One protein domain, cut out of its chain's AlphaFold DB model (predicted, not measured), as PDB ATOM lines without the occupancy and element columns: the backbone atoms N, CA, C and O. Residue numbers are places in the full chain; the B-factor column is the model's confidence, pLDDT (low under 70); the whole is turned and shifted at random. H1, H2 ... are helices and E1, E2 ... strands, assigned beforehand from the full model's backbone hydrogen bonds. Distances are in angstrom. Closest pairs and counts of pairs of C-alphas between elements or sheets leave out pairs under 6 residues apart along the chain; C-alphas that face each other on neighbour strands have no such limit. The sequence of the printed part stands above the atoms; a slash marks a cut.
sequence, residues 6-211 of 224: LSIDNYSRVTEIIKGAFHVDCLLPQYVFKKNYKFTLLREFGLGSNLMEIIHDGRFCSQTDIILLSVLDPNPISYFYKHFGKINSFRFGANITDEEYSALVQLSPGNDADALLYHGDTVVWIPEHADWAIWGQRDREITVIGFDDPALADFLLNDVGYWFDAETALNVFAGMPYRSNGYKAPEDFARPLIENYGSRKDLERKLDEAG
ATOM      1  N   LEU A   6      -0.573  63.257 -16.169       85.44
ATOM      2  CA  LEU A   6      -0.482  63.397 -14.718       85.44
ATOM      3  C   LEU A   6       0.938  63.750 -14.255       85.44
ATOM      4  O   LEU A   6       1.935  63.235 -14.759       85.44
ATOM      5  N   SER A   7       1.021  64.598 -13.225       83.19
ATOM      6  CA  SER A   7       2.252  64.793 -12.455       83.19
ATOM      7  C   SER A   7       2.567  63.559 -11.605       83.19
ATOM      8  O   SER A   7       1.679  62.764 -11.292       83.19
ATOM      9  N   ILE A   8       3.819  63.428 -11.163       82.81
ATOM     10  CA  ILE A   8       4.249  62.300 -10.322       82.81
ATOM     11  C   ILE A   8       3.495  62.224  -8.981       82.81
ATOM     12  O   ILE A   8       3.137  61.133  -8.526       82.81
ATOM     13  N   ASP A   9       3.159  63.378  -8.400       81.25
ATOM     14  CA  ASP A   9       2.371  63.461  -7.165       81.25
ATOM     15  C   ASP A   9       0.944  62.940  -7.379       81.25
ATOM     16  O   ASP A   9       0.421  62.166  -6.574       81.25
ATOM     17  N   ASN A  10       0.319  63.306  -8.503       84.25
ATOM     18  CA  ASN A  10      -1.015  62.823  -8.853       84.25
ATOM     19  C   ASN A  10      -0.998  61.341  -9.247       84.25
ATOM     20  O   ASN A  10      -1.941  60.610  -8.935       84.25
ATOM     21  N   TYR A  11       0.079  60.881  -9.884       88.94
ATOM     22  CA  TYR A  11       0.222  59.491 -10.295       88.94
ATOM     23  C   TYR A  11       0.335  58.524  -9.112       88.94
ATOM     24  O   TYR A  11      -0.150  57.399  -9.195       88.94
ATOM     25  N   SER A  12       0.900  58.955  -7.980       87.06
ATOM     26  CA  SER A  12       0.978  58.115  -6.776       87.06
ATOM     27  C   SER A  12      -0.415  57.697  -6.280       87.06
ATOM     28  O   SER A  12      -0.653  56.517  -6.040       87.06
ATOM     29  N   ARG A  13      -1.375  58.634  -6.245       86.69
ATOM     30  CA  ARG A  13      -2.781  58.347  -5.886       86.69
ATOM     31  C   ARG A  13      -3.472  57.457  -6.914       86.69
ATOM     32  O   ARG A  13      -4.189  56.527  -6.569       86.69
ATOM     33  N   VAL A  14      -3.224  57.726  -8.190       88.94
ATOM     34  CA  VAL A  14      -3.720  56.904  -9.301       88.94
ATOM     35  C   VAL A  14      -3.211  55.466  -9.207       88.94
ATOM     36  O   VAL A  14      -3.971  54.522  -9.399       88.94
ATOM     37  N   THR A  15      -1.949  55.291  -8.827       91.19
ATOM     38  CA  THR A  15      -1.342  53.975  -8.633       91.19
ATOM     39  C   THR A  15      -2.014  53.208  -7.496       91.19
ATOM     40  O   THR A  15      -2.184  51.997  -7.610       91.19
ATOM     41  N   GLU A  16      -2.424  53.879  -6.416       91.25
ATOM     42  CA  GLU A  16      -3.177  53.247  -5.325       91.25
ATOM     43  C   GLU A  16      -4.546  52.744  -5.794       91.25
ATOM     44  O   GLU A  16      -4.899  51.606  -5.493       91.25
ATOM     45  N   ILE A  17      -5.274  53.536  -6.590       91.75
ATOM     46  CA  ILE A  17      -6.564  53.135  -7.178       91.75
ATOM     47  C   ILE A  17      -6.378  51.917  -8.094       91.75
ATOM     48  O   ILE A  17      -7.047  50.898  -7.917       91.75
ATOM     49  N   ILE A  18      -5.412  51.976  -9.017       94.00
ATOM     50  CA  ILE A  18      -5.098  50.876  -9.944       94.00
ATOM     51  C   ILE A  18      -4.733  49.609  -9.171       94.00
ATOM     52  O   ILE A  18      -5.288  48.544  -9.425       94.00
ATOM     53  N   LYS A  19      -3.825  49.713  -8.194       94.44
ATOM     54  CA  LYS A  19      -3.426  48.574  -7.358       94.44
ATOM     55  C   LYS A  19      -4.541  48.115  -6.426       94.44
ATOM     56  O   LYS A  19      -4.456  46.998  -5.927       94.44
ATOM     57  N   GLY A  20      -5.551  48.932  -6.151       93.88
ATOM     58  CA  GLY A  20      -6.757  48.533  -5.430       93.88
ATOM     59  C   GLY A  20      -7.679  47.662  -6.283       93.88
ATOM     60  O   GLY A  20      -8.227  46.687  -5.776       93.88
ATOM     61  N   ALA A  21      -7.788  47.964  -7.578       94.69
ATOM     62  CA  ALA A  21      -8.668  47.264  -8.512       94.69
ATOM     63  C   ALA A  21      -8.020  46.041  -9.185       94.69
ATOM     64  O   ALA A  21      -8.716  45.062  -9.457       94.69
ATOM     65  N   PHE A  22      -6.702  46.063  -9.422       96.88
ATOM     66  CA  PHE A  22      -6.022  45.078 -10.266       96.88
ATOM     67  C   PHE A  22      -4.811  44.396  -9.623       96.88
ATOM     68  O   PHE A  22      -4.067  44.973  -8.822       96.88
ATOM     69  N   HIS A  23      -4.569  43.160 -10.053       96.88
ATOM     70  CA  HIS A  23      -3.300  42.455  -9.933       96.88
ATOM     71  C   HIS A  23      -2.354  42.921 -11.051       96.88
ATOM     72  O   HIS A  23      -2.256  42.292 -12.096       96.88
ATOM     73  N   VAL A  24      -1.661  44.044 -10.832       94.75
ATOM     74  CA  VAL A  24      -0.823  44.705 -11.858       94.75
ATOM     75  C   VAL A  24       0.387  43.893 -12.341       94.75
ATOM     76  O   VAL A  24       0.978  44.247 -13.353       94.75
ATOM     77  N   ASP A  25       0.744  42.820 -11.634       92.56
ATOM     78  CA  ASP A  25       1.841  41.911 -11.999       92.56
ATOM     79  C   ASP A  25       1.351  40.676 -12.791       92.56
ATOM     80  O   ASP A  25       2.136  39.784 -13.114       92.56
ATOM     81  N   CYS A  26       0.049  40.601 -13.084       93.31
ATOM     82  CA  CYS A  26      -0.579  39.523 -13.843       93.31
ATOM     83  C   CYS A  26      -0.888  39.972 -15.277       93.31
ATOM     84  O   CYS A  26      -1.183  41.137 -15.531       93.31
ATOM     85  N   LEU A  27      -0.877  39.020 -16.209       95.75
ATOM     86  CA  LEU A  27      -1.324  39.202 -17.593       95.75
ATOM     87  C   LEU A  27      -2.382  38.141 -17.916       95.75
ATOM     88  O   LEU A  27      -2.427  37.088 -17.269       95.75
ATOM     89  N   LEU A  28      -3.196  38.377 -18.945       96.81
ATOM     90  CA  LEU A  28      -4.115  37.368 -19.458       96.81
ATOM     91  C   LEU A  28      -3.323  36.115 -19.871       96.81
ATOM     92  O   LEU A  28      -2.233  36.221 -20.443       96.81
ATOM     93  N   PRO A  29      -3.840  34.916 -19.568       97.19
ATOM     94  CA  PRO A  29      -5.218  34.620 -19.167       97.19
ATOM     95  C   PRO A  29      -5.452  34.566 -17.644       97.19
ATOM     96  O   PRO A  29      -6.487  34.065 -17.210       97.19
ATOM     97  N   GLN A  30      -4.510  35.029 -16.813       97.94
ATOM     98  CA  GLN A  30      -4.702  35.083 -15.354       97.94
ATOM     99  C   GLN A  30      -5.793  36.094 -14.990       97.94
ATOM    100  O   GLN A  30      -5.946  37.094 -15.683       97.94
ATOM    101  N   TYR A  31      -6.511  35.872 -13.886       97.44
ATOM    102  CA  TYR A  31      -7.526  36.815 -13.416       97.44
ATOM    103  C   TYR A  31      -6.892  38.125 -12.918       97.44
ATOM    104  O   TYR A  31      -6.244  38.166 -11.873       97.44
ATOM    105  N   VAL A  32      -7.078  39.206 -13.679       97.88
ATOM    106  CA  VAL A  32      -6.428  40.507 -13.427       97.88
ATOM    107  C   VAL A  32      -7.132  41.377 -12.384       97.88
ATOM    108  O   VAL A  32      -6.524  42.313 -11.873       97.88
ATOM    109  N   PHE A  33      -8.394  41.106 -12.042       97.31
ATOM    110  CA  PHE A  33      -9.140  41.911 -11.069       97.31
ATOM    111  C   PHE A  33      -8.902  41.415  -9.639       97.31
ATOM    112  O   PHE A  33      -8.864  40.217  -9.383       97.31
ATOM    113  N   LYS A  34      -8.795  42.332  -8.673       95.81
ATOM    114  CA  LYS A  34      -8.762  41.978  -7.240       95.81
ATOM    115  C   LYS A  34     -10.144  41.689  -6.674       95.81
ATOM    116  O   LYS A  34     -10.290  40.904  -5.738       95.81
ATOM    117  N   LYS A  35     -11.154  42.367  -7.214       93.94
ATOM    118  CA  LYS A  35     -12.558  42.116  -6.904       93.94
ATOM    119  C   LYS A  35     -13.048  40.960  -7.770       93.94
ATOM    120  O   LYS A  35     -12.784  40.938  -8.966       93.94
ATOM    121  N   ASN A  36     -13.787  40.035  -7.168       93.19
ATOM    122  CA  ASN A  36     -14.490  38.997  -7.912       93.19
ATOM    123  C   ASN A  36     -15.819  39.567  -8.424       93.19
ATOM    124  O   ASN A  36     -16.816  39.563  -7.700       93.19
ATOM    125  N   TYR A  37     -15.794  40.135  -9.626       95.44
ATOM    126  CA  TYR A  37     -16.974  40.733 -10.244       95.44
ATOM    127  C   TYR A  37     -18.007  39.674 -10.640       95.44
ATOM    128  O   TYR A  37     -17.661  38.588 -11.114       95.44
ATOM    129  N   LYS A  38     -19.296  39.999 -10.489       95.94
ATOM    130  CA  LYS A  38     -20.395  39.116 -10.899       95.94
ATOM    131  C   LYS A  38     -20.321  38.829 -12.393       95.94
ATOM    132  O   LYS A  38     -20.437  37.666 -12.784       95.94
ATOM    133  N   PHE A  39     -20.111  39.853 -13.212       97.38
ATOM    134  CA  PHE A  39     -19.986  39.737 -14.658       97.38
ATOM    135  C   PHE A  39     -18.574  40.095 -15.109       97.38
ATOM    136  O   PHE A  39     -17.964  41.051 -14.630       97.38
ATOM    137  N   THR A  40     -18.082  39.312 -16.059       97.38
ATOM    138  CA  THR A  40     -16.837  39.553 -16.779       97.38
ATOM    139  C   THR A  40     -17.111  39.324 -18.250       97.38
ATOM    140  O   THR A  40     -17.594  38.257 -18.618       97.38
ATOM    141  N   LEU A  41     -16.846  40.334 -19.070       96.88
ATOM    142  CA  LEU A  41     -17.075  40.284 -20.511       96.88
ATOM    143  C   LEU A  41     -15.818  40.714 -21.251       96.88
ATOM    144  O   LEU A  41     -15.039  41.531 -20.760       96.88
ATOM    145  N   LEU A  42     -15.627  40.143 -22.431       96.25
ATOM    146  CA  LEU A  42     -14.469  40.340 -23.280       96.25
ATOM    147  C   LEU A  42     -14.879  41.003 -24.592       96.25
ATOM    148  O   LEU A  42     -15.963  40.755 -25.118       96.25
ATOM    149  N   ARG A  43     -13.968  41.788 -25.155       92.44
ATOM    150  CA  ARG A  43     -14.021  42.300 -26.528       92.44
ATOM    151  C   ARG A  43     -12.614  42.336 -27.121       92.44
ATOM    152  O   ARG A  43     -11.636  42.215 -26.381       92.44
ATOM    153  N   GLU A  44     -12.511  42.549 -28.428       91.31
ATOM    154  CA  GLU A  44     -11.216  42.834 -29.048       91.31
ATOM    155  C   GLU A  44     -10.602  44.102 -28.455       91.31
ATOM    156  O   GLU A  44     -11.307  45.079 -28.166       91.31
ATOM    157  N   PHE A  45      -9.285  44.072 -28.260       91.88
ATOM    158  CA  PHE A  45      -8.563  45.231 -27.766       91.88
ATOM    159  C   PHE A  45      -8.742  46.417 -28.715       91.88
ATOM    160  O   PHE A  45      -8.669  46.309 -29.936       91.88
ATOM    161  N   GLY A  46      -8.986  47.582 -28.128       87.12
ATOM    162  CA  GLY A  46      -9.199  48.802 -28.880       87.12
ATOM    163  C   GLY A  46      -9.182  50.005 -27.959       87.12
ATOM    164  O   GLY A  46      -9.804  50.005 -26.899       87.12
ATOM    165  N   LEU A  47      -8.468  51.042 -28.387       81.75
ATOM    166  CA  LEU A  47      -8.360  52.325 -27.690       81.75
ATOM    167  C   LEU A  47      -9.215  53.418 -28.346       81.75
ATOM    168  O   LEU A  47      -9.084  54.582 -27.991       81.75
ATOM    169  N   GLY A  48     -10.053  53.049 -29.321       70.12
ATOM    170  CA  GLY A  48     -10.958  53.961 -30.024       70.12
ATOM    171  C   GLY A  48     -12.242  54.279 -29.248       70.12
ATOM    172  O   GLY A  48     -12.428  53.842 -28.111       70.12
ATOM    173  N   SER A  49     -13.146  55.014 -29.903       63.66
ATOM    174  CA  SER A  49     -14.418  55.505 -29.343       63.66
ATOM    175  C   SER A  49     -15.346  54.407 -28.824       63.66
ATOM    176  O   SER A  49     -16.162  54.660 -27.953       63.66
ATOM    177  N   ASN A  50     -15.194  53.160 -29.267       62.56
ATOM    178  CA  ASN A  50     -16.095  52.078 -28.868       62.56
ATOM    179  C   ASN A  50     -16.006  51.721 -27.368       62.56
ATOM    180  O   ASN A  50     -16.848  50.990 -26.864       62.56
ATOM    181  N   LEU A  51     -15.001  52.194 -26.619       70.56
ATOM    182  CA  LEU A  51     -15.007  52.075 -25.154       70.56
ATOM    183  C   LEU A  51     -15.878  53.153 -24.475       70.56
ATOM    184  O   LEU A  51     -16.275  52.994 -23.321       70.56
ATOM    185  N   MET A  52     -16.173  54.248 -25.182       80.94
ATOM    186  CA  MET A  52     -16.958  55.378 -24.675       80.94
ATOM    187  C   MET A  52     -18.440  55.045 -24.524       80.94
ATOM    188  O   MET A  52     -19.133  55.740 -23.796       80.94
ATOM    189  N   GLU A  53     -18.911  53.939 -25.105       83.75
ATOM    190  CA  GLU A  53     -20.291  53.451 -24.981       83.75
ATOM    191  C   GLU A  53     -20.754  53.351 -23.516       83.75
ATOM    192  O   GLU A  53     -21.888  53.697 -23.204       83.75
ATOM    193  N   ILE A  54     -19.871  52.923 -22.603       83.19
ATOM    194  CA  ILE A  54     -20.164  52.849 -21.158       83.19
ATOM    195  C   ILE A  54     -20.104  54.236 -20.516       83.19
ATOM    196  O   ILE A  54     -20.907  54.558 -19.646       83.19
ATOM    197  N   ILE A  55     -19.126  55.041 -20.928       83.69
ATOM    198  CA  ILE A  55     -18.809  56.333 -20.312       83.69
ATOM    199  C   ILE A  55     -19.869  57.384 -20.659       83.69
ATOM    200  O   ILE A  55     -20.224  58.203 -19.816       83.69
ATOM    201  N   HIS A  56     -20.404  57.350 -21.878       83.38
ATOM    202  CA  HIS A  56     -21.435  58.277 -22.348       83.38
ATOM    203  C   HIS A  56     -22.839  57.904 -21.885       83.38
ATOM    204  O   HIS A  56     -23.744  58.743 -21.939       83.38
ATOM    205  N   ASP A  57     -23.045  56.671 -21.422       83.06
ATOM    206  CA  ASP A  57     -24.340  56.255 -20.912       83.06
ATOM    207  C   ASP A  57     -24.517  56.687 -19.451       83.06
ATOM    208  O   ASP A  57     -23.960  56.112 -18.513       83.06
ATOM    209  N   GLY A  58     -25.367  57.700 -19.266       74.94
ATOM    210  CA  GLY A  58     -25.682  58.299 -17.969       74.94
ATOM    211  C   GLY A  58     -26.226  57.335 -16.906       74.94
ATOM    212  O   GLY A  58     -26.331  57.722 -15.744       74.94
ATOM    213  N   ARG A  59     -26.600  56.101 -17.279       81.50
ATOM    214  CA  ARG A  59     -26.989  55.039 -16.336       81.50
ATOM    215  C   ARG A  59     -25.786  54.438 -15.611       81.50
ATOM    216  O   ARG A  59     -25.944  53.997 -14.477       81.50
ATOM    217  N   PHE A  60     -24.623  54.410 -16.262       83.56
ATOM    218  CA  PHE A  60     -23.430  53.693 -15.799       83.56
ATOM    219  C   PHE A  60     -22.268  54.619 -15.443       83.56
ATOM    220  O   PHE A  60     -21.376  54.208 -14.702       83.56
ATOM    221  N   CYS A  61     -22.289  55.854 -15.947       79.00
ATOM    222  CA  CYS A  61     -21.400  56.934 -15.534       79.00
ATOM    223  C   CYS A  61     -22.199  58.236 -15.417       79.00
ATOM    224  O   CYS A  61     -22.788  58.711 -16.387       79.00
ATOM    225  N   SER A  62     -22.202  58.859 -14.241       77.94
ATOM    226  CA  SER A  62     -22.696  60.229 -14.107       77.94
ATOM    227  C   SER A  62     -21.816  61.167 -14.930       77.94
ATOM    228  O   SER A  62     -20.600  61.012 -14.971       77.94
ATOM    229  N   GLN A  63     -22.392  62.229 -15.501       74.44
ATOM    230  CA  GLN A  63     -21.620  63.263 -16.214       74.44
ATOM    231  C   GLN A  63     -20.553  63.948 -15.341       74.44
ATOM    232  O   GLN A  63     -19.665  64.620 -15.861       74.44
ATOM    233  N   THR A  64     -20.655  63.811 -14.017       74.44
ATOM    234  CA  THR A  64     -19.680  64.318 -13.045       74.44
ATOM    235  C   THR A  64     -18.590  63.316 -12.682       74.44
ATOM    236  O   THR A  64     -17.673  63.681 -11.948       74.44
ATOM    237  N   ASP A  65     -18.702  62.068 -13.132       86.56
ATOM    238  CA  ASP A  65     -17.743  61.027 -12.793       86.56
ATOM    239  C   ASP A  65     -16.408  61.292 -13.470       86.56
ATOM    240  O   ASP A  65     -16.329  61.813 -14.584       86.56
ATOM    241  N   ILE A  66     -15.342  60.917 -12.770       90.50
ATOM    242  CA  ILE A  66     -13.982  60.992 -13.278       90.50
ATOM    243  C   ILE A  66     -13.525  59.580 -13.607       90.50
ATOM    244  O   ILE A  66     -13.563  58.679 -12.765       90.50
ATOM    245  N   ILE A  67     -13.046  59.416 -14.834       91.75
ATOM    246  CA  ILE A  67     -12.457  58.185 -15.327       91.75
ATOM    247  C   ILE A  67     -10.943  58.343 -15.329       91.75
ATOM    248  O   ILE A  67     -10.381  59.334 -15.809       91.75
ATOM    249  N   LEU A  68     -10.277  57.346 -14.764       93.06
ATOM    250  CA  LEU A  68      -8.843  57.172 -14.844       93.06
ATOM    251  C   LEU A  68      -8.524  56.244 -16.013       93.06
ATOM    252  O   LEU A  68      -8.980  55.106 -16.025       93.06
ATOM    253  N   LEU A  69      -7.682  56.712 -16.930       94.12
ATOM    254  CA  LEU A  69      -7.049  55.913 -17.973       94.12
ATOM    255  C   LEU A  69      -5.548  55.850 -17.701       94.12
ATOM    256  O   LEU A  69      -4.911  56.888 -17.555       94.12
ATOM    257  N   SER A  70      -4.957  54.661 -17.638       94.06
ATOM    258  CA  SER A  70      -3.513  54.525 -17.426       94.06
ATOM    259  C   SER A  70      -2.909  53.412 -18.258       94.06
ATOM    260  O   SER A  70      -3.436  52.304 -18.288       94.06
ATOM    261  N   VAL A  71      -1.740  53.683 -18.836       94.62
ATOM    262  CA  VAL A  71      -0.828  52.629 -19.287       94.62
ATOM    263  C   VAL A  71      -0.205  51.970 -18.053       94.62
ATOM    264  O   VAL A  71       0.084  52.651 -17.068       94.62
ATOM    265  N   LEU A  72      -0.046  50.649 -18.078       95.44
ATOM    266  CA  LEU A  72       0.715  49.865 -17.097       95.44
ATOM    267  C   LEU A  72       1.990  49.292 -17.715       95.44
ATOM    268  O   LEU A  72       3.006  49.193 -17.027       95.44
ATOM    269  N   ASP A  73       1.924  48.965 -19.005       95.38
ATOM    270  CA  ASP A  73       3.054  48.523 -19.809       95.38
ATOM    271  C   ASP A  73       3.041  49.249 -21.166       95.38
ATOM    272  O   ASP A  73       1.991  49.240 -21.821       95.38
ATOM    273  N   PRO A  74       4.137  49.919 -21.576       94.12
ATOM    274  CA  PRO A  74       5.401  50.113 -20.860       94.12
ATOM    275  C   PRO A  74       5.247  50.811 -19.502       94.12
ATOM    276  O   PRO A  74       4.377  51.662 -19.310       94.12
ATOM    277  N   ASN A  75       6.114  50.468 -18.544       93.75
ATOM    278  CA  ASN A  75       6.000  50.973 -17.173       93.75
ATOM    279  C   ASN A  75       5.984  52.523 -17.115       93.75
ATOM    280  O   ASN A  75       6.949  53.162 -17.553       93.75
ATOM    281  N   PRO A  76       4.969  53.152 -16.492       92.56
ATOM    282  CA  PRO A  76       4.804  54.609 -16.527       92.56
ATOM    283  C   PRO A  76       5.954  55.417 -15.926       92.56
ATOM    284  O   PRO A  76       6.209  56.541 -16.357       92.56
ATOM    285  N   ILE A  77       6.677  54.857 -14.954       93.06
ATOM    286  CA  ILE A  77       7.782  55.548 -14.286       93.06
ATOM    287  C   ILE A  77       9.119  55.207 -14.934       93.06
ATOM    288  O   ILE A  77       9.864  56.105 -15.330       93.06
ATOM    289  N   SER A  78       9.451  53.921 -15.040       94.50
ATOM    290  CA  SER A  78      10.773  53.512 -15.521       94.50
ATOM    291  C   SER A  78      10.952  53.709 -17.023       94.50
ATOM    292  O   SER A  78      12.100  53.797 -17.462       94.50
ATOM    293  N   TYR A  79       9.855  53.797 -17.784       94.25
ATOM    294  CA  TYR A  79       9.859  54.141 -19.201       94.25
ATOM    295  C   TYR A  79       9.413  55.594 -19.421       94.25
ATOM    296  O   TYR A  79      10.264  56.471 -19.571       94.25
ATOM    297  N   PHE A  80       8.107  55.883 -19.383       92.88
ATOM    298  CA  PHE A  80       7.581  57.177 -19.840       92.88
ATOM    299  C   PHE A  80       8.152  58.370 -19.068       92.88
ATOM    300  O   PHE A  80       8.713  59.285 -19.675       92.88
ATOM    301  N   TYR A  81       8.106  58.347 -17.732       93.25
ATOM    302  CA  TYR A  81       8.622  59.464 -16.939       93.25
ATOM    303  C   TYR A  81      10.135  59.637 -17.103       93.25
ATOM    304  O   TYR A  81      10.624  60.755 -17.249       93.25
ATOM    305  N   LYS A  82      10.887  58.535 -17.137       93.69
ATOM    306  CA  LYS A  82      12.341  58.568 -17.325       93.69
ATOM    307  C   LYS A  82      12.754  59.128 -18.691       93.69
ATOM    308  O   LYS A  82      13.757  59.835 -18.763       93.69
ATOM    309  N   HIS A  83      12.025  58.794 -19.756       93.19
ATOM    310  CA  HIS A  83      12.361  59.199 -21.124       93.19
ATOM    311  C   HIS A  83      11.803  60.576 -21.500       93.19
ATOM    312  O   HIS A  83      12.478  61.331 -22.197       93.19
ATOM    313  N   PHE A  84      10.609  60.918 -21.018       92.06
ATOM    314  CA  PHE A  84       9.862  62.092 -21.475       92.06
ATOM    315  C   PHE A  84       9.525  63.094 -20.363       92.06
ATOM    316  O   PHE A  84       9.051  64.189 -20.649       92.06
ATOM    317  N   GLY A  85       9.730  62.741 -19.090       91.12
ATOM    318  CA  GLY A  85       9.272  63.544 -17.951       91.12
ATOM    319  C   GLY A  85       7.747  63.577 -17.798       91.12
ATOM    320  O   GLY A  85       7.229  64.383 -17.027       91.12
ATOM    321  N   LYS A  86       7.029  62.711 -18.525       91.50
ATOM    322  CA  LYS A  86       5.564  62.623 -18.566       91.50
ATOM    323  C   LYS A  86       5.107  61.214 -18.227       91.50
ATOM    324  O   LYS A  86       5.830  60.251 -18.456       91.50
ATOM    325  N   ILE A  87       3.908  61.098 -17.677       91.56
ATOM    326  CA  ILE A  87       3.310  59.824 -17.283       91.56
ATOM    327  C   ILE A  87       2.093  59.608 -18.174       91.56
ATOM    328  O   ILE A  87       1.175  60.425 -18.119       91.56
ATOM    329  N   ASN A  88       2.081  58.529 -18.969       89.81
ATOM    330  CA  ASN A  88       0.965  58.145 -19.852       89.81
ATOM    331  C   ASN A  88      -0.234  57.612 -19.047       89.81
ATOM    332  O   ASN A  88      -0.648  56.456 -19.145       89.81
ATOM    333  N   SER A  89      -0.780  58.497 -18.224       92.38
ATOM    334  CA  SER A  89      -1.970  58.318 -17.416       92.38
ATOM    335  C   SER A  89      -2.746  59.625 -17.440       92.38
ATOM    336  O   SER A  89      -2.160  60.708 -17.368       92.38
ATOM    337  N   PHE A  90      -4.063  59.514 -17.515       92.19
ATOM    338  CA  PHE A  90      -4.979  60.608 -17.772       92.19
ATOM    339  C   PHE A  90      -6.180  60.514 -16.839       92.19
ATOM    340  O   PHE A  90      -6.642  59.424 -16.497       92.19
ATOM    341  N   ARG A  91      -6.701  61.674 -16.451       91.75
ATOM    342  CA  ARG A  91      -7.992  61.798 -15.775       91.75
ATOM    343  C   ARG A  91      -8.887  62.671 -16.627       91.75
ATOM    344  O   ARG A  91      -8.477  63.769 -16.999       91.75
ATOM    345  N   PHE A  92     -10.090  62.201 -16.905       91.12
ATOM    346  CA  PHE A  92     -11.076  62.949 -17.673       91.12
ATOM    347  C   PHE A  92     -12.477  62.724 -17.111       91.12
ATOM    348  O   PHE A  92     -12.718  61.744 -16.407       91.12
ATOM    349  N   GLY A  93     -13.379  63.669 -17.368       90.38
ATOM    350  CA  GLY A  93     -14.779  63.543 -16.971       90.38
ATOM    351  C   GLY A  93     -15.534  62.611 -17.914       90.38
ATOM    352  O   GLY A  93     -15.215  62.546 -19.099       90.38
ATOM    353  N   ALA A  94     -16.563  61.928 -17.420       88.50
ATOM    354  CA  ALA A  94     -17.415  61.070 -18.245       88.50
ATOM    355  C   ALA A  94     -18.191  61.838 -19.340       88.50
ATOM    356  O   ALA A  94     -18.748  61.244 -20.255       88.50
ATOM    357  N   ASN A  95     -18.193  63.171 -19.282       88.38
ATOM    358  CA  ASN A  95     -18.720  64.052 -20.320       88.38
ATOM    359  C   ASN A  95     -17.739  64.339 -21.479       88.38
ATOM    360  O   ASN A  95     -18.055  65.193 -22.306       88.38
ATOM    361  N   ILE A  96     -16.566  63.691 -21.518       91.31
ATOM    362  CA  ILE A  96     -15.594  63.809 -22.618       91.31
ATOM    363  C   ILE A  96     -16.246  63.444 -23.959       91.31
ATOM    364  O   ILE A  96     -16.995  62.472 -24.027       91.31
ATOM    365  N   THR A  97     -15.969  64.177 -25.038       90.81
ATOM    366  CA  THR A  97     -16.452  63.780 -26.378       90.81
ATOM    367  C   THR A  97     -15.573  62.695 -27.004       90.81
ATOM    368  O   THR A  97     -14.429  62.489 -26.593       90.81
ATOM    369  N   ASP A  98     -16.071  62.017 -28.041       89.75
ATOM    370  CA  ASP A  98     -15.274  61.041 -28.797       89.75
ATOM    371  C   ASP A  98     -14.017  61.670 -29.413       89.75
ATOM    372  O   ASP A  98     -12.951  61.050 -29.433       89.75
ATOM    373  N   GLU A  99     -14.107  62.912 -29.896       91.38
ATOM    374  CA  GLU A  99     -12.974  63.654 -30.449       91.38
ATOM    375  C   GLU A  99     -11.955  64.018 -29.369       91.38
ATOM    376  O   GLU A  99     -10.751  63.879 -29.590       91.38
ATOM    377  N   GLU A 100     -12.418  64.455 -28.196       92.06
ATOM    378  CA  GLU A 100     -11.550  64.762 -27.060       92.06
ATOM    379  C   GLU A 100     -10.832  63.505 -26.562       92.06
ATOM    380  O   GLU A 100      -9.619  63.535 -26.343       92.06
ATOM    381  N   TYR A 101     -11.545  62.383 -26.449       92.19
ATOM    382  CA  TYR A 101     -10.958  61.097 -26.082       92.19
ATOM    383  C   TYR A 101      -9.963  60.607 -27.141       92.19
ATOM    384  O   TYR A 101      -8.847  60.201 -26.815       92.19
ATOM    385  N   SER A 102     -10.317  60.716 -28.423       91.38
ATOM    386  CA  SER A 102      -9.433  60.354 -29.534       91.38
ATOM    387  C   SER A 102      -8.154  61.190 -29.542       91.38
ATOM    388  O   SER A 102      -7.072  60.656 -29.798       91.38
ATOM    389  N   ALA A 103      -8.250  62.487 -29.239       91.75
ATOM    390  CA  ALA A 103      -7.092  63.362 -29.089       91.75
ATOM    391  C   ALA A 103      -6.257  62.998 -27.851       91.75
ATOM    392  O   ALA A 103      -5.029  63.039 -27.908       91.75
ATOM    393  N   LEU A 104      -6.904  62.599 -26.751       92.38
ATOM    394  CA  LEU A 104      -6.246  62.182 -25.514       92.38
ATOM    395  C   LEU A 104      -5.379  60.934 -25.721       92.38
ATOM    396  O   LEU A 104      -4.212  60.933 -25.337       92.38
ATOM    397  N   VAL A 105      -5.912  59.885 -26.356       92.31
ATOM    398  CA  VAL A 105      -5.156  58.637 -26.586       92.31
ATOM    399  C   VAL A 105      -4.031  58.806 -27.613       92.31
ATOM    400  O   VAL A 105      -3.052  58.064 -27.581       92.31
ATOM    401  N   GLN A 106      -4.131  59.803 -28.494       92.69
ATOM    402  CA  GLN A 106      -3.084  60.183 -29.450       92.69
ATOM    403  C   GLN A 106      -2.075  61.186 -28.876       92.69
ATOM    404  O   GLN A 106      -1.127  61.560 -29.568       92.69
ATOM    405  N   LEU A 107      -2.253  61.638 -27.630       92.62
ATOM    406  CA  LEU A 107      -1.391  62.658 -27.056       92.62
ATOM    407  C   LEU A 107       0.039  62.127 -26.900       92.62
ATOM    408  O   LEU A 107       0.316  61.205 -26.134       92.62
ATOM    409  N   SER A 108       0.952  62.760 -27.629       92.31
ATOM    410  CA  SER A 108       2.367  62.411 -27.672       92.31
ATOM    411  C   SER A 108       3.072  62.798 -26.365       92.31
ATOM    412  O   SER A 108       3.058  63.980 -25.986       92.31
ATOM    413  N   PRO A 109       3.733  61.859 -25.656       90.31
ATOM    414  CA  PRO A 109       4.549  62.214 -24.498       90.31
ATOM    415  C   PRO A 109       5.841  62.948 -24.895       90.31
ATOM    416  O   PRO A 109       6.500  63.543 -24.047       90.31
ATOM    417  N   GLY A 110       6.187  62.962 -26.182       88.38
ATOM    418  CA  GLY A 110       7.403  63.567 -26.730       88.38
ATOM    419  C   GLY A 110       7.810  62.947 -28.069       88.38
ATOM    420  O   GLY A 110       8.545  63.567 -28.832       88.38
ATOM    421  N   ASN A 111       7.302  61.749 -28.356       87.88
ATOM    422  CA  ASN A 111       7.385  61.059 -29.633       87.88
ATOM    423  C   ASN A 111       6.004  60.482 -29.961       87.88
ATOM    424  O   ASN A 111       5.382  59.845 -29.113       87.88
ATOM    425  N   ASP A 112       5.527  60.697 -31.182       89.44
ATOM    426  CA  ASP A 112       4.175  60.294 -31.578       89.44
ATOM    427  C   ASP A 112       4.018  58.773 -31.579       89.44
ATOM    428  O   ASP A 112       2.952  58.264 -31.249       89.44
ATOM    429  N   ALA A 113       5.105  58.038 -31.843       91.50
ATOM    430  CA  ALA A 113       5.119  56.582 -31.727       91.50
ATOM    431  C   ALA A 113       4.917  56.092 -30.281       91.50
ATOM    432  O   ALA A 113       4.551  54.941 -30.094       91.50
ATOM    433  N   ASP A 114       5.125  56.954 -29.282       92.81
ATOM    434  CA  ASP A 114       4.973  56.665 -27.853       92.81
ATOM    435  C   ASP A 114       3.629  57.153 -27.279       92.81
ATOM    436  O   ASP A 114       3.402  57.107 -26.065       92.81
ATOM    437  N   ALA A 115       2.712  57.634 -28.126       92.62
ATOM    438  CA  ALA A 115       1.348  57.925 -27.698       92.62
ATOM    439  C   ALA A 115       0.640  56.643 -27.222       92.62
ATOM    440  O   ALA A 115       0.911  55.542 -27.710       92.62
ATOM    441  N   LEU A 116      -0.315  56.791 -26.297       92.12
ATOM    442  CA  LEU A 116      -1.053  55.673 -25.695       92.12
ATOM    443  C   LEU A 116      -1.695  54.766 -26.762       92.12
ATOM    444  O   LEU A 116      -1.655  53.543 -26.640       92.12
ATOM    445  N   LEU A 117      -2.226  55.361 -27.835       91.62
ATOM    446  CA  LEU A 117      -2.837  54.650 -28.957       91.62
ATOM    447  C   LEU A 117      -1.887  53.640 -29.617       91.62
ATOM    448  O   LEU A 117      -2.337  52.570 -30.027       91.62
ATOM    449  N   TYR A 118      -0.595  53.963 -29.706       91.06
ATOM    450  CA  TYR A 118       0.392  53.177 -30.448       91.06
ATOM    451  C   TYR A 118       1.290  52.327 -29.550       91.06
ATOM    452  O   TYR A 118       1.696  51.250 -29.973       91.06
ATOM    453  N   HIS A 119       1.559  52.775 -28.320       90.94
ATOM    454  CA  HIS A 119       2.534  52.147 -27.423       90.94
ATOM    455  C   HIS A 119       1.998  51.921 -26.003       90.94
ATOM    456  O   HIS A 119       2.757  51.872 -25.043       90.94
ATOM    457  N   GLY A 120       0.678  51.823 -25.837       92.06
ATOM    458  CA  GLY A 120       0.070  51.225 -24.649       92.06
ATOM    459  C   GLY A 120      -0.186  49.742 -24.896       92.06
ATOM    460  O   GLY A 120      -1.107  49.418 -25.654       92.06
ATOM    461  N   ASP A 121       0.614  48.870 -24.284       94.31
ATOM    462  CA  ASP A 121       0.501  47.412 -24.411       94.31
ATOM    463  C   ASP A 121      -0.461  46.836 -23.379       94.31
ATOM    464  O   ASP A 121      -1.332  46.043 -23.726       94.31
ATOM    465  N   THR A 122      -0.365  47.290 -22.128       96.75
ATOM    466  CA  THR A 122      -1.380  47.034 -21.099       96.75
ATOM    467  C   THR A 122      -1.962  48.356 -20.627       96.75
ATOM    468  O   THR A 122      -1.230  49.240 -20.176       96.75
ATOM    469  N   VAL A 123      -3.282  48.494 -20.721       96.06
ATOM    470  CA  VAL A 123      -4.007  49.743 -20.454       96.06
ATOM    471  C   VAL A 123      -5.221  49.457 -19.581       96.06
ATOM    472  O   VAL A 123      -5.879  48.432 -19.746       96.06
ATOM    473  N   VAL A 124      -5.531  50.356 -18.650       95.81
ATOM    474  CA  VAL A 124      -6.685  50.210 -17.759       95.81
ATOM    475  C   VAL A 124      -7.570  51.447 -17.740       95.81
ATOM    476  O   VAL A 124      -7.065  52.568 -17.821       95.81
ATOM    477  N   TRP A 125      -8.875  51.224 -17.555       94.81
ATOM    478  CA  TRP A 125      -9.869  52.261 -17.278       94.81
ATOM    479  C   TRP A 125     -10.608  51.922 -15.994       94.81
ATOM    480  O   TRP A 125     -11.087  50.797 -15.826       94.81
ATOM    481  N   ILE A 126     -10.698  52.886 -15.084       92.38
ATOM    482  CA  ILE A 126     -11.414  52.733 -13.818       92.38
ATOM    483  C   ILE A 126     -12.122  54.058 -13.489       92.38
ATOM    484  O   ILE A 126     -11.449  55.092 -13.448       92.38
ATOM    485  N   PRO A 127     -13.439  54.071 -13.226       89.31
ATOM    486  CA  PRO A 127     -14.084  55.195 -12.560       89.31
ATOM    487  C   PRO A 127     -13.566  55.299 -11.120       89.31
ATOM    488  O   PRO A 127     -13.271  54.282 -10.496       89.31
ATOM    489  N   GLU A 128     -13.489  56.496 -10.539       80.31
ATOM    490  CA  GLU A 128     -12.955  56.665  -9.171       80.31
ATOM    491  C   GLU A 128     -13.671  55.822  -8.098       80.31
ATOM    492  O   GLU A 128     -13.065  55.474  -7.084       80.31
ATOM    493  N   HIS A 129     -14.934  55.454  -8.331       77.38
ATOM    494  CA  HIS A 129     -15.734  54.610  -7.440       77.38
ATOM    495  C   HIS A 129     -15.589  53.094  -7.693       77.38
ATOM    496  O   HIS A 129     -16.041  52.298  -6.875       77.38
ATOM    497  N   ALA A 130     -14.889  52.686  -8.760       72.31
ATOM    498  CA  ALA A 130     -14.561  51.298  -9.113       72.31
ATOM    499  C   ALA A 130     -15.762  50.330  -9.260       72.31
ATOM    500  O   ALA A 130     -15.619  49.114  -9.078       72.31
ATOM    501  N   ASP A 131     -16.935  50.853  -9.627       85.19
ATOM    502  CA  ASP A 131     -18.151  50.056  -9.871       85.19
ATOM    503  C   ASP A 131     -17.983  49.068 -11.034       85.19
ATOM    504  O   ASP A 131     -18.495  47.943 -11.006       85.19
ATOM    505  N   TRP A 132     -17.170  49.458 -12.009       93.31
ATOM    506  CA  TRP A 132     -16.639  48.618 -13.068       93.31
ATOM    507  C   TRP A 132     -15.139  48.882 -13.222       93.31
ATOM    508  O   TRP A 132     -14.617  49.884 -12.735       93.31
ATOM    509  N   ALA A 133     -14.425  47.978 -13.878       95.12
ATOM    510  CA  ALA A 133     -13.019  48.165 -14.213       95.12
ATOM    511  C   ALA A 133     -12.711  47.481 -15.543       95.12
ATOM    512  O   ALA A 133     -13.226  46.397 -15.816       95.12
ATOM    513  N   ILE A 134     -11.865  48.103 -16.362       96.19
ATOM    514  CA  ILE A 134     -11.490  47.600 -17.684       96.19
ATOM    515  C   ILE A 134      -9.982  47.394 -17.741       96.19
ATOM    516  O   ILE A 134      -9.213  48.273 -17.355       96.19
ATOM    517  N   TRP A 135      -9.577  46.244 -18.269       97.38
ATOM    518  CA  TRP A 135      -8.196  45.864 -18.529       97.38
ATOM    519  C   TRP A 135      -8.035  45.478 -19.998       97.38
ATOM    520  O   TRP A 135      -8.681  44.542 -20.461       97.38
ATOM    521  N   GLY A 136      -7.173  46.175 -20.730       96.06
ATOM    522  CA  GLY A 136      -6.851  45.897 -22.126       96.06
ATOM    523  C   GLY A 136      -5.409  45.434 -22.300       96.06
ATOM    524  O   GLY A 136      -4.508  46.015 -21.697       96.06
ATOM    525  N   GLN A 137      -5.201  44.414 -23.136       95.56
ATOM    526  CA  GLN A 137      -3.885  43.921 -23.547       95.56
ATOM    527  C   GLN A 137      -3.779  43.804 -25.061       95.56
ATOM    528  O   GLN A 137      -4.499  43.023 -25.689       95.56
ATOM    529  N   ARG A 138      -2.838  44.554 -25.629       93.44
ATOM    530  CA  ARG A 138      -2.592  44.619 -27.069       93.44
ATOM    531  C   ARG A 138      -2.006  43.328 -27.618       93.44
ATOM    532  O   ARG A 138      -2.503  42.819 -28.608       93.44
ATOM    533  N   ASP A 139      -1.005  42.751 -26.957       91.62
ATOM    534  CA  ASP A 139      -0.351  41.510 -27.404       91.62
ATOM    535  C   ASP A 139      -1.318  40.318 -27.496       91.62
ATOM    536  O   ASP A 139      -1.070  39.373 -28.244       91.62
ATOM    537  N   ARG A 140      -2.420  40.355 -26.739       92.00
ATOM    538  CA  ARG A 140      -3.502  39.361 -26.782       92.00
ATOM    539  C   ARG A 140      -4.677  39.773 -27.650       92.00
ATOM    540  O   ARG A 140      -5.494  38.912 -27.962       92.00
ATOM    541  N   GLU A 141      -4.751  41.045 -28.024       92.94
ATOM    542  CA  GLU A 141      -5.902  41.669 -28.671       92.94
ATOM    543  C   GLU A 141      -7.204  41.460 -27.871       92.94
ATOM    544  O   GLU A 141      -8.273  41.230 -28.433       92.94
ATOM    545  N   ILE A 142      -7.120  41.525 -26.534       94.56
ATOM    546  CA  ILE A 142      -8.258  41.341 -25.621       94.56
ATOM    547  C   ILE A 142      -8.396  42.537 -24.679       94.56
ATOM    548  O   ILE A 142      -7.450  42.928 -23.998       94.56
ATOM    549  N   THR A 143      -9.622  43.030 -24.555       95.75
ATOM    550  CA  THR A 143     -10.071  43.868 -23.443       95.75
ATOM    551  C   THR A 143     -11.093  43.106 -22.611       95.75
ATOM    552  O   THR A 143     -12.016  42.507 -23.156       95.75
ATOM    553  N   VAL A 144     -10.953  43.158 -21.288       96.62
ATOM    554  CA  VAL A 144     -11.896  42.588 -20.324       96.62
ATOM    555  C   VAL A 144     -12.491  43.698 -19.472       96.62
ATOM    556  O   VAL A 144     -11.758  44.540 -18.958       96.62
ATOM    557  N   ILE A 145     -13.802  43.660 -19.262       96.81
ATOM    558  CA  ILE A 145     -14.492  44.461 -18.250       96.81
ATOM    559  C   ILE A 145     -15.015  43.565 -17.130       96.81
ATOM    560  O   ILE A 145     -15.563  42.497 -17.395       96.81
ATOM    561  N   GLY A 146     -14.851  44.003 -15.884       96.88
ATOM    562  CA  GLY A 146     -15.463  43.407 -14.699       96.88
ATOM    563  C   GLY A 146     -16.433  44.388 -14.046       96.88
ATOM    564  O   GLY A 146     -16.086  45.556 -13.872       96.88
ATOM    565  N   PHE A 147     -17.643  43.935 -13.716       96.31
ATOM    566  CA  PHE A 147     -18.700  44.754 -13.108       96.31
ATOM    567  C   PHE A 147     -19.771  43.888 -12.414       96.31
ATOM    568  O   PHE A 147     -19.867  42.682 -12.655       96.31
ATOM    569  N   ASP A 148     -20.589  44.493 -11.546       95.06
ATOM    570  CA  ASP A 148     -21.660  43.775 -10.826       95.06
ATOM    571  C   ASP A 148     -23.078  44.097 -11.311       95.06
ATOM    572  O   ASP A 148     -23.993  43.300 -11.083       95.06
ATOM    573  N   ASP A 149     -23.264  45.245 -11.967       94.38
ATOM    574  CA  ASP A 149     -24.572  45.755 -12.373       94.38
ATOM    575  C   ASP A 149     -25.183  44.929 -13.522       94.38
ATOM    576  O   ASP A 149     -24.655  44.933 -14.636       94.38
ATOM    577  N   PRO A 150     -26.323  44.243 -13.310       94.81
ATOM    578  CA  PRO A 150     -26.997  43.529 -14.383       94.81
ATOM    579  C   PRO A 150     -27.514  44.438 -15.506       94.81
ATOM    580  O   PRO A 150     -27.578  43.989 -16.646       94.81
ATOM    581  N   ALA A 151     -27.861  45.699 -15.232       94.25
ATOM    582  CA  ALA A 151     -28.298  46.619 -16.283       94.25
ATOM    583  C   ALA A 151     -27.155  46.935 -17.260       94.25
ATOM    584  O   ALA A 151     -27.389  47.028 -18.465       94.25
ATOM    585  N   LEU A 152     -25.918  47.015 -16.760       94.06
ATOM    586  CA  LEU A 152     -24.731  47.139 -17.603       94.06
ATOM    587  C   LEU A 152     -24.499  45.867 -18.428       94.06
ATOM    588  O   LEU A 152     -24.130  45.960 -19.596       94.06
ATOM    589  N   ALA A 153     -24.777  44.681 -17.871       94.62
ATOM    590  CA  ALA A 153     -24.715  43.438 -18.644       94.62
ATOM    591  C   ALA A 153     -25.736  43.471 -19.784       94.62
ATOM    592  O   ALA A 153     -25.366  43.265 -20.932       94.62
ATOM    593  N   ASP A 154     -27.000  43.780 -19.494       93.94
ATOM    594  CA  ASP A 154     -28.039  43.880 -20.522       93.94
ATOM    595  C   ASP A 154     -27.633  44.862 -21.629       93.94
ATOM    596  O   ASP A 154     -27.632  44.499 -22.801       93.94
ATOM    597  N   PHE A 155     -27.162  46.058 -21.270       93.06
ATOM    598  CA  PHE A 155     -26.697  47.053 -22.234       93.06
ATOM    599  C   PHE A 155     -25.548  46.550 -23.124       93.06
ATOM    600  O   PHE A 155     -25.648  46.593 -24.352       93.06
ATOM    601  N   LEU A 156     -24.464  46.033 -22.534       92.31
ATOM    602  CA  LEU A 156     -23.282  45.610 -23.298       92.31
ATOM    603  C   LEU A 156     -23.576  44.425 -24.220       92.31
ATOM    604  O   LEU A 156     -23.027  44.333 -25.320       92.31
ATOM    605  N   LEU A 157     -24.448  43.522 -23.779       91.81
ATOM    606  CA  LEU A 157     -24.776  42.306 -24.510       91.81
ATOM    607  C   LEU A 157     -25.854  42.564 -25.566       91.81
ATOM    608  O   LEU A 157     -25.755  42.025 -26.661       91.81
ATOM    609  N   ASN A 158     -26.871  43.377 -25.261       89.88
ATOM    610  CA  ASN A 158     -28.065  43.518 -26.094       89.88
ATOM    611  C   ASN A 158     -28.163  44.818 -26.894       89.88
ATOM    612  O   ASN A 158     -28.850  44.834 -27.921       89.88
ATOM    613  N   ASP A 159     -27.569  45.908 -26.418       86.38
ATOM    614  CA  ASP A 159     -27.667  47.217 -27.072       86.38
ATOM    615  C   ASP A 159     -26.382  47.551 -27.832       86.38
ATOM    616  O   ASP A 159     -26.453  48.046 -28.955       86.38
ATOM    617  N   VAL A 160     -25.225  47.211 -27.259       85.88
ATOM    618  CA  VAL A 160     -23.925  47.318 -27.935       85.88
ATOM    619  C   VAL A 160     -23.680  46.115 -28.847       85.88
ATOM    620  O   VAL A 160     -23.433  46.280 -30.039       85.88
ATOM    621  N   GLY A 161     -23.738  44.894 -28.300       80.88
ATOM    622  CA  GLY A 161     -23.642  43.653 -29.079       80.88
ATOM    623  C   GLY A 161     -22.230  43.209 -29.489       80.88
ATOM    624  O   GLY A 161     -22.106  42.304 -30.307       80.88
ATOM    625  N   TYR A 162     -21.172  43.795 -28.916       84.94
ATOM    626  CA  TYR A 162     -19.763  43.456 -29.211       84.94
ATOM    627  C   TYR A 162     -18.956  43.032 -27.972       84.94
ATOM    628  O   TYR A 162     -17.730  43.147 -27.942       84.94
ATOM    629  N   TRP A 163     -19.651  42.538 -26.948       92.31
ATOM    630  CA  TRP A 163     -19.069  41.968 -25.737       92.31
ATOM    631  C   TRP A 163     -19.496  40.509 -25.595       92.31
ATOM    632  O   TRP A 163     -20.659  40.185 -25.816       92.31
ATOM    633  N   PHE A 164     -18.565  39.643 -25.208       93.69
ATOM    634  CA  PHE A 164     -18.735  38.190 -25.218       93.69
ATOM    635  C   PHE A 164     -18.212  37.562 -23.925       93.69
ATOM    636  O   PHE A 164     -17.390  38.153 -23.223       93.69
ATOM    637  N   ASP A 165     -18.652  36.347 -23.606       95.44
ATOM    638  CA  ASP A 165     -17.939  35.517 -22.631       95.44
ATOM    639  C   ASP A 165     -16.584  35.041 -23.191       95.44
ATOM    640  O   ASP A 165     -16.292  35.184 -24.382       95.44
ATOM    641  N   ALA A 166     -15.733  34.481 -22.328       96.31
ATOM    642  CA  ALA A 166     -14.382  34.099 -22.722       96.31
ATOM    643  C   ALA A 166     -14.345  32.940 -23.727       96.31
ATOM    644  O   ALA A 166     -13.451  32.894 -24.572       96.31
ATOM    645  N   GLU A 167     -15.306  32.019 -23.663       94.19
ATOM    646  CA  GLU A 167     -15.384  30.878 -24.573       94.19
ATOM    647  C   GLU A 167     -15.775  31.333 -25.983       94.19
ATOM    648  O   GLU A 167     -15.115  30.967 -26.960       94.19
ATOM    649  N   THR A 168     -16.789  32.190 -26.104       92.06
ATOM    650  CA  THR A 168     -17.172  32.781 -27.389       92.06
ATOM    651  C   THR A 168     -16.077  33.702 -27.930       92.06
ATOM    652  O   THR A 168     -15.730  33.584 -29.105       92.06
ATOM    653  N   ALA A 169     -15.456  34.546 -27.096       92.12
ATOM    654  CA  ALA A 169     -14.378  35.462 -27.493       92.12
ATOM    655  C   ALA A 169     -13.240  34.761 -28.261       92.12
ATOM    656  O   ALA A 169     -12.825  35.223 -29.326       92.12
ATOM    657  N   LEU A 170     -12.789  33.598 -27.773       90.06
ATOM    658  CA  LEU A 170     -11.744  32.776 -28.407       90.06
ATOM    659  C   LEU A 170     -12.099  32.324 -29.836       90.06
ATOM    660  O   LEU A 170     -11.209  31.996 -30.624       90.06
ATOM    661  N   ASN A 171     -13.391  32.298 -30.168       85.06
ATOM    662  CA  ASN A 171     -13.929  31.848 -31.448       85.06
ATOM    663  C   ASN A 171     -14.434  32.984 -32.342       85.06
ATOM    664  O   ASN A 171     -14.799  32.706 -33.485       85.06
ATOM    665  N   VAL A 172     -14.433  34.242 -31.892       84.69
ATOM    666  CA  VAL A 172     -14.947  35.371 -32.693       84.69
ATOM    667  C   VAL A 172     -13.926  36.485 -32.911       84.69
ATOM    668  O   VAL A 172     -13.964  37.113 -33.962       84.69
ATOM    669  N   PHE A 173     -12.950  36.677 -32.017       85.69
ATOM    670  CA  PHE A 173     -11.955  37.750 -32.172       85.69
ATOM    671  C   PHE A 173     -10.955  37.425 -33.280       85.69
ATOM    672  O   PHE A 173     -10.100  36.549 -33.136       85.69
ATOM    673  N   ALA A 174     -11.073  38.126 -34.403       74.44
ATOM    674  CA  ALA A 174     -10.203  38.002 -35.562       74.44
ATOM    675  C   ALA A 174      -8.802  38.577 -35.301       74.44
ATOM    676  O   ALA A 174      -7.828  38.071 -35.861       74.44
ATOM    677  N   GLY A 175      -8.698  39.593 -34.439       70.88
ATOM    678  CA  GLY A 175      -7.445  40.245 -34.069       70.88
ATOM    679  C   GLY A 175      -6.500  39.346 -33.274       70.88
ATOM    680  O   GLY A 175      -5.289  39.520 -33.367       70.88
ATOM    681  N   MET A 176      -7.018  38.337 -32.555       77.69
ATOM    682  CA  MET A 176      -6.186  37.468 -31.718       77.69
ATOM    683  C   MET A 176      -4.984  36.905 -32.506       77.69
ATOM    684  O   MET A 176      -5.180  36.356 -33.599       77.69
ATOM    685  N   PRO A 177      -3.757  36.929 -31.941       73.25
ATOM    686  CA  PRO A 177      -2.525  36.535 -32.643       73.25
ATOM    687  C   PRO A 177      -2.565  35.137 -33.279       73.25
ATOM    688  O   PRO A 177      -1.842  34.834 -34.230       73.25
ATOM    689  N   TYR A 178      -3.408  34.263 -32.730       70.44
ATOM    690  CA  TYR A 178      -3.588  32.891 -33.187       70.44
ATOM    691  C   TYR A 178      -4.546  32.800 -34.386       70.44
ATOM    692  O   TYR A 178      -4.268  32.064 -35.337       70.44
ATOM    693  N   ARG A 179      -5.639  33.579 -34.390       63.41
ATOM    694  CA  ARG A 179      -6.682  33.499 -35.426       63.41
ATOM    695  C   ARG A 179      -6.294  34.182 -36.725       63.41
ATOM    696  O   ARG A 179      -6.641  33.666 -37.783       63.41
ATOM    697  N   SER A 180      -5.508  35.255 -36.665       60.00
ATOM    698  CA  SER A 180      -4.957  35.911 -37.860       60.00
ATOM    699  C   SER A 180      -4.110  34.965 -38.729       60.00
ATOM    700  O   SER A 180      -3.968  35.187 -39.929       60.00
ATOM    701  N   ASN A 181      -3.630  33.857 -38.148       61.22
ATOM    702  CA  ASN A 181      -2.881  32.795 -38.822       61.22
ATOM    703  C   ASN A 181      -3.691  31.495 -39.032       61.22
ATOM    704  O   ASN A 181      -3.124  30.469 -39.404       61.22
ATOM    705  N   GLY A 182      -5.006  31.509 -38.785       66.81
ATOM    706  CA  GLY A 182      -5.892  30.346 -38.935       66.81
ATOM    707  C   GLY A 182      -5.780  29.296 -37.822       66.81
ATOM    708  O   GLY A 182      -6.340  28.207 -37.953       66.81
ATOM    709  N   TYR A 183      -5.078  29.597 -36.725       70.38
ATOM    710  CA  TYR A 183      -4.924  28.690 -35.591       70.38
ATOM    711  C   TYR A 183      -5.965  28.962 -34.504       70.38
ATOM    712  O   TYR A 183      -6.371  30.097 -34.249       70.38
ATOM    713  N   LYS A 184      -6.375  27.893 -33.817       79.62
ATOM    714  CA  LYS A 184      -7.094  28.017 -32.546       79.62
ATOM    715  C   LYS A 184      -6.150  28.573 -31.482       79.62
ATOM    716  O   LYS A 184      -4.943  28.331 -31.541       79.62
ATOM    717  N   ALA A 185      -6.704  29.276 -30.497       85.25
ATOM    718  CA  ALA A 185      -5.940  29.658 -29.319       85.25
ATOM    719  C   ALA A 185      -5.331  28.402 -28.652       85.25
ATOM    720  O   ALA A 185      -6.032  27.391 -28.524       85.25
ATOM    721  N   PRO A 186      -4.050  28.440 -28.243       89.94
ATOM    722  CA  PRO A 186      -3.410  27.350 -27.515       89.94
ATOM    723  C   PRO A 186      -4.208  26.950 -26.272       89.94
ATOM    724  O   PRO A 186      -4.760  27.806 -25.584       89.94
ATOM    725  N   GLU A 187      -4.278  25.653 -25.970       90.94
ATOM    726  CA  GLU A 187      -5.089  25.139 -24.854       90.94
ATOM    727  C   GLU A 187      -4.621  25.673 -23.489       90.94
ATOM    728  O   GLU A 187      -5.440  25.956 -22.614       90.94
ATOM    729  N   ASP A 188      -3.314  25.881 -23.331       92.81
ATOM    730  CA  ASP A 188      -2.690  26.480 -22.149       92.81
ATOM    731  C   ASP A 188      -2.989  27.980 -21.989       92.81
ATOM    732  O   ASP A 188      -2.773  28.525 -20.909       92.81
ATOM    733  N   PHE A 189      -3.543  28.631 -23.016       94.06
ATOM    734  CA  PHE A 189      -4.124  29.969 -22.933       94.06
ATOM    735  C   PHE A 189      -5.655  29.930 -22.804       94.06
ATOM    736  O   PHE A 189      -6.228  30.575 -21.928       94.06
ATOM    737  N   ALA A 190      -6.321  29.154 -23.661       94.62
ATOM    738  CA  ALA A 190      -7.775  29.100 -23.770       94.62
ATOM    739  C   ALA A 190      -8.443  28.583 -22.492       94.62
ATOM    740  O   ALA A 190      -9.377  29.205 -21.987       94.62
ATOM    741  N   ARG A 191      -7.945  27.469 -21.936       96.62
ATOM    742  CA  ARG A 191      -8.509  26.867 -20.723       96.62
ATOM    743  C   ARG A 191      -8.481  27.834 -19.531       96.62
ATOM    744  O   ARG A 191      -9.556  28.095 -18.995       96.62
ATOM    745  N   PRO A 192      -7.331  28.415 -19.131       97.81
ATOM    746  CA  PRO A 192      -7.316  29.360 -18.017       97.81
ATOM    747  C   PRO A 192      -8.111  30.641 -18.298       97.81
ATOM    748  O   PRO A 192      -8.627  31.229 -17.354       97.81
ATOM    749  N   LEU A 193      -8.258  31.073 -19.558       97.62
ATOM    750  CA  LEU A 193      -9.095  32.235 -19.873       97.62
ATOM    751  C   LEU A 193     -10.565  31.943 -19.538       97.62
ATOM    752  O   LEU A 193     -11.205  32.733 -18.851       97.62
ATOM    753  N   ILE A 194     -11.076  30.783 -19.960       97.69
ATOM    754  CA  ILE A 194     -12.447  30.349 -19.659       97.69
ATOM    755  C   ILE A 194     -12.627  30.115 -18.154       97.69
ATOM    756  O   ILE A 194     -13.617  30.562 -17.581       97.69
ATOM    757  N   GLU A 195     -11.669  29.464 -17.490       97.75
ATOM    758  CA  GLU A 195     -11.730  29.206 -16.044       97.75
ATOM    759  C   GLU A 195     -11.766  30.504 -15.222       97.75
ATOM    760  O   GLU A 195     -12.510  30.591 -14.245       97.75
ATOM    761  N   ASN A 196     -10.993  31.519 -15.617       97.94
ATOM    762  CA  ASN A 196     -10.882  32.772 -14.869       97.94
ATOM    763  C   ASN A 196     -11.980  33.787 -15.215       97.94
ATOM    764  O   ASN A 196     -12.369  34.572 -14.352       97.94
ATOM    765  N   TYR A 197     -12.479  33.795 -16.452       97.88
ATOM    766  CA  TYR A 197     -13.408  34.825 -16.937       97.88
ATOM    767  C   TYR A 197     -14.806  34.305 -17.287       97.88
ATOM    768  O   TYR A 197     -15.700  35.102 -17.574       97.88
ATOM    769  N   GLY A 198     -15.029  32.997 -17.174       96.19
ATOM    770  CA  GLY A 198     -16.327  32.352 -17.318       96.19
ATOM    771  C   GLY A 198     -16.601  31.825 -18.723       96.19
ATOM    772  O   GLY A 198     -16.242  32.436 -19.732       96.19
ATOM    773  N   SER A 199     -17.279  30.680 -18.763       96.25
ATOM    774  CA  SER A 199     -17.801  30.076 -19.990       96.25
ATOM    775  C   SER A 199     -19.108  30.726 -20.447       96.25
ATOM    776  O   SER A 199     -19.766  31.454 -19.690       96.25
ATOM    777  N   ARG A 200     -19.555  30.366 -21.653       94.12
ATOM    778  CA  ARG A 200     -20.874  30.740 -22.170       94.12
ATOM    779  C   ARG A 200     -21.995  30.332 -21.218       94.12
ATOM    780  O   ARG A 200     -22.863  31.133 -20.872       94.12
ATOM    781  N   LYS A 201     -21.926  29.095 -20.729       95.31
ATOM    782  CA  LYS A 201     -22.896  28.536 -19.784       95.31
ATOM    783  C   LYS A 201     -22.919  29.299 -18.455       95.31
ATOM    784  O   LYS A 201     -23.984  29.468 -17.859       95.31
ATOM    785  N   ASP A 202     -21.761  29.754 -17.976       96.44
ATOM    786  CA  ASP A 202     -21.685  30.547 -16.747       96.44
ATOM    787  C   ASP A 202     -22.349  31.910 -16.911       96.44
ATOM    788  O   ASP A 202     -23.040  32.362 -15.994       96.44
ATOM    789  N   LEU A 203     -22.154  32.556 -18.065       96.00
ATOM    790  CA  LEU A 203     -22.796  33.826 -18.372       96.00
ATOM    791  C   LEU A 203     -24.315  33.666 -18.478       96.00
ATOM    792  O   LEU A 203     -25.034  34.395 -17.800       96.00
ATOM    793  N   GLU A 204     -24.806  32.690 -19.246       94.94
ATOM    794  CA  GLU A 204     -26.246  32.417 -19.390       94.94
ATOM    795  C   GLU A 204     -26.923  32.220 -18.030       94.94
ATOM    796  O   GLU A 204     -27.924  32.872 -17.736       94.94
ATOM    797  N   ARG A 205     -26.314  31.430 -17.136       96.75
ATOM    798  CA  ARG A 205     -26.817  31.254 -15.767       96.75
ATOM    799  C   ARG A 205     -26.904  32.582 -15.003       96.75
ATOM    800  O   ARG A 205     -27.904  32.841 -14.338       96.75
ATOM    801  N   LYS A 206     -25.861  33.419 -15.062       97.06
ATOM    802  CA  LYS A 206     -25.831  34.721 -14.364       97.06
ATOM    803  C   LYS A 206     -26.880  35.696 -14.916       97.06
ATOM    804  O   LYS A 206     -27.401  36.507 -14.149       97.06
ATOM    805  N   LEU A 207     -27.170  35.630 -16.217       96.06
ATOM    806  CA  LEU A 207     -28.209  36.431 -16.873       96.06
ATOM    807  C   LEU A 207     -29.609  35.957 -16.485       96.06
ATOM    808  O   LEU A 207     -30.437  36.788 -16.113       96.06
ATOM    809  N   ASP A 208     -29.845  34.645 -16.464       95.81
ATOM    810  CA  ASP A 208     -31.109  34.057 -16.005       95.81
ATOM    811  C   ASP A 208     -31.413  34.446 -14.551       95.81
ATOM    812  O   ASP A 208     -32.521  34.880 -14.234       95.81
ATOM    813  N   GLU A 209     -30.410  34.376 -13.666       96.69
ATOM    814  CA  GLU A 209     -30.511  34.831 -12.270       96.69
ATOM    815  C   GLU A 209     -30.834  36.327 -12.147       96.69
ATOM    816  O   GLU A 209     -31.418  36.758 -11.153       96.69
ATOM    817  N   ALA A 210     -30.449  37.126 -13.142       95.44
ATOM    818  CA  ALA A 210     -30.746  38.550 -13.217       95.44
ATOM    819  C   ALA A 210     -32.046  38.873 -13.981       95.44
ATOM    820  O   ALA A 210     -32.430  40.039 -14.044       95.44
ATOM    821  N   GLY A 211     -32.730  37.874 -14.551       95.81
ATOM    822  CA  GLY A 211     -33.925  38.075 -15.371       95.81
ATOM    823  C   GLY A 211     -33.654  38.711 -16.740       95.81
ATOM    824  O   GLY A 211     -34.575  39.268 -17.338       95.81
TER     825      GLY A 211
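Overview. This is residues 6 to 211 of the 224 residues of an uncharacterized protein of Methylocella tundrae (UniProt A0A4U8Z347). A twisted sheet of six strands runs through the middle, with the long helix H1 laid across one face near the E3 edge, and H2, H4 and H5 grazing it on the other side. H6, H7, H8 and H9 gather round the opposite edge, at E1, while H3 lies between E2 and E3 along the chain and grazes the sheet with its residues 76 to 80. The printed part has 206 residues, with nine named helices and six named strands in the order H1 E1 H2 E2 H3 E3 H4 H5 E4 E5 E6 H6 H7 H8 H9. The sheet's order is E1, E6, E5, E4, E2, E3, all antiparallel, and the class is mixed, helices and strands. The whole is compact, with a radius of gyration of the C-alphas of 16.7 A, and spans 47 by 40 by 29 A.

Arrangement. Look first for H1, residues 8 to 21, on the sheet that runs E1, residues 39 to 44, E6, residues 142 to 147, E5, residues 132 to 137, E4, residues 122 to 127, E2, residues 66 to 73, and E3, residues 89 to 93. H1 runs across the strands, at 80 degrees to E3 on the local plane, at a height over the sheet of 9.4 A; its closest C-alphas to E3 are those of Tyr 11 and Ser 89, 7.5 A apart. Across the sheet, find these N and O atoms within hydrogen-bond range: N 39 and O 147 for E1 and E6, 2.9 A; N 144 and O 135 for E6 and E5, 2.8 A; N 136 and O 123 for E5 and E4, 2.8 A; N 70 and O 124 for E4 and E2, 3.0 A; N 67 and O 92 for E2 and E3, 2.8 A. E4, E5 and E6 form a meander, each the antiparallel neighbour of the one before, with hairpins E4 and E5, and E5 and E6. H2, residues 49 to 55, only grazes the sheet and touches H4, residues 98 to 105, with C-alphas 49 and 98 closest at 5.6 A and the lines about perpendicular at 74 degrees. H3, residues 76 to 84, and H5, residues 116 to 119, only graze the sheet. E3, H4, H5 and E4 make a split strand-helix-strand unit, two strands running the same way with E2 between them, and its crossover is right-handed. H6, residues 150 to 160, only grazes the sheet. H7, residues 166 to 172, lies over E1 with C-alphas 42 and 166 closest at 6.3 A, and touches H8, residues 187 to 197, at a steep tilt of 55 degrees, opposite ways, with C-alphas 166 and 194 closest at 5.2 A. H9, residues 200 to 209, only just touches H7, with 3 pairs of C-alphas within 8 A, closest 167 and 200 at 6.0 A. Every O i to N i+4 pair is within hydrogen-bond range in H4 and H9; the counts are 9 of 10 in H1, 0 of 3 in H2, 2 of 5 in H3, 6 of 7 in H6, 2 of 3 in H7 and 6 of 7 in H8, H5 being too short, while O i to N i+3 gives 2 of 4 in H2 and 2 of 6 in H3.

Along the chain. Find C-alpha 8 at (4.249, 62.300, -10.322); from there H1 runs 19.9 A to C-alpha 21. E2, the longest strand, begins at C-alpha 66 at (-13.982, 60.992, -13.278) and covers 22.1 A. E1, E4, E5 and E6 measure 17.1, 17.3, 17.2 and 16.7 A. H8 measures 15.0 A, and H9 runs 14.4 A to C-alpha 209 at (-30.511, 34.831, -12.270).

Size, cuts and confidence. The two C-alphas farthest apart, those of His 83 and Gly 211, are 51.2 A apart. The printed part has no cut; its long links are residues 22 to 38 and 173 to 186. The mean pLDDT of the printed part is 90.0, and residues 49 to 50 and 179 to 182 are under 70.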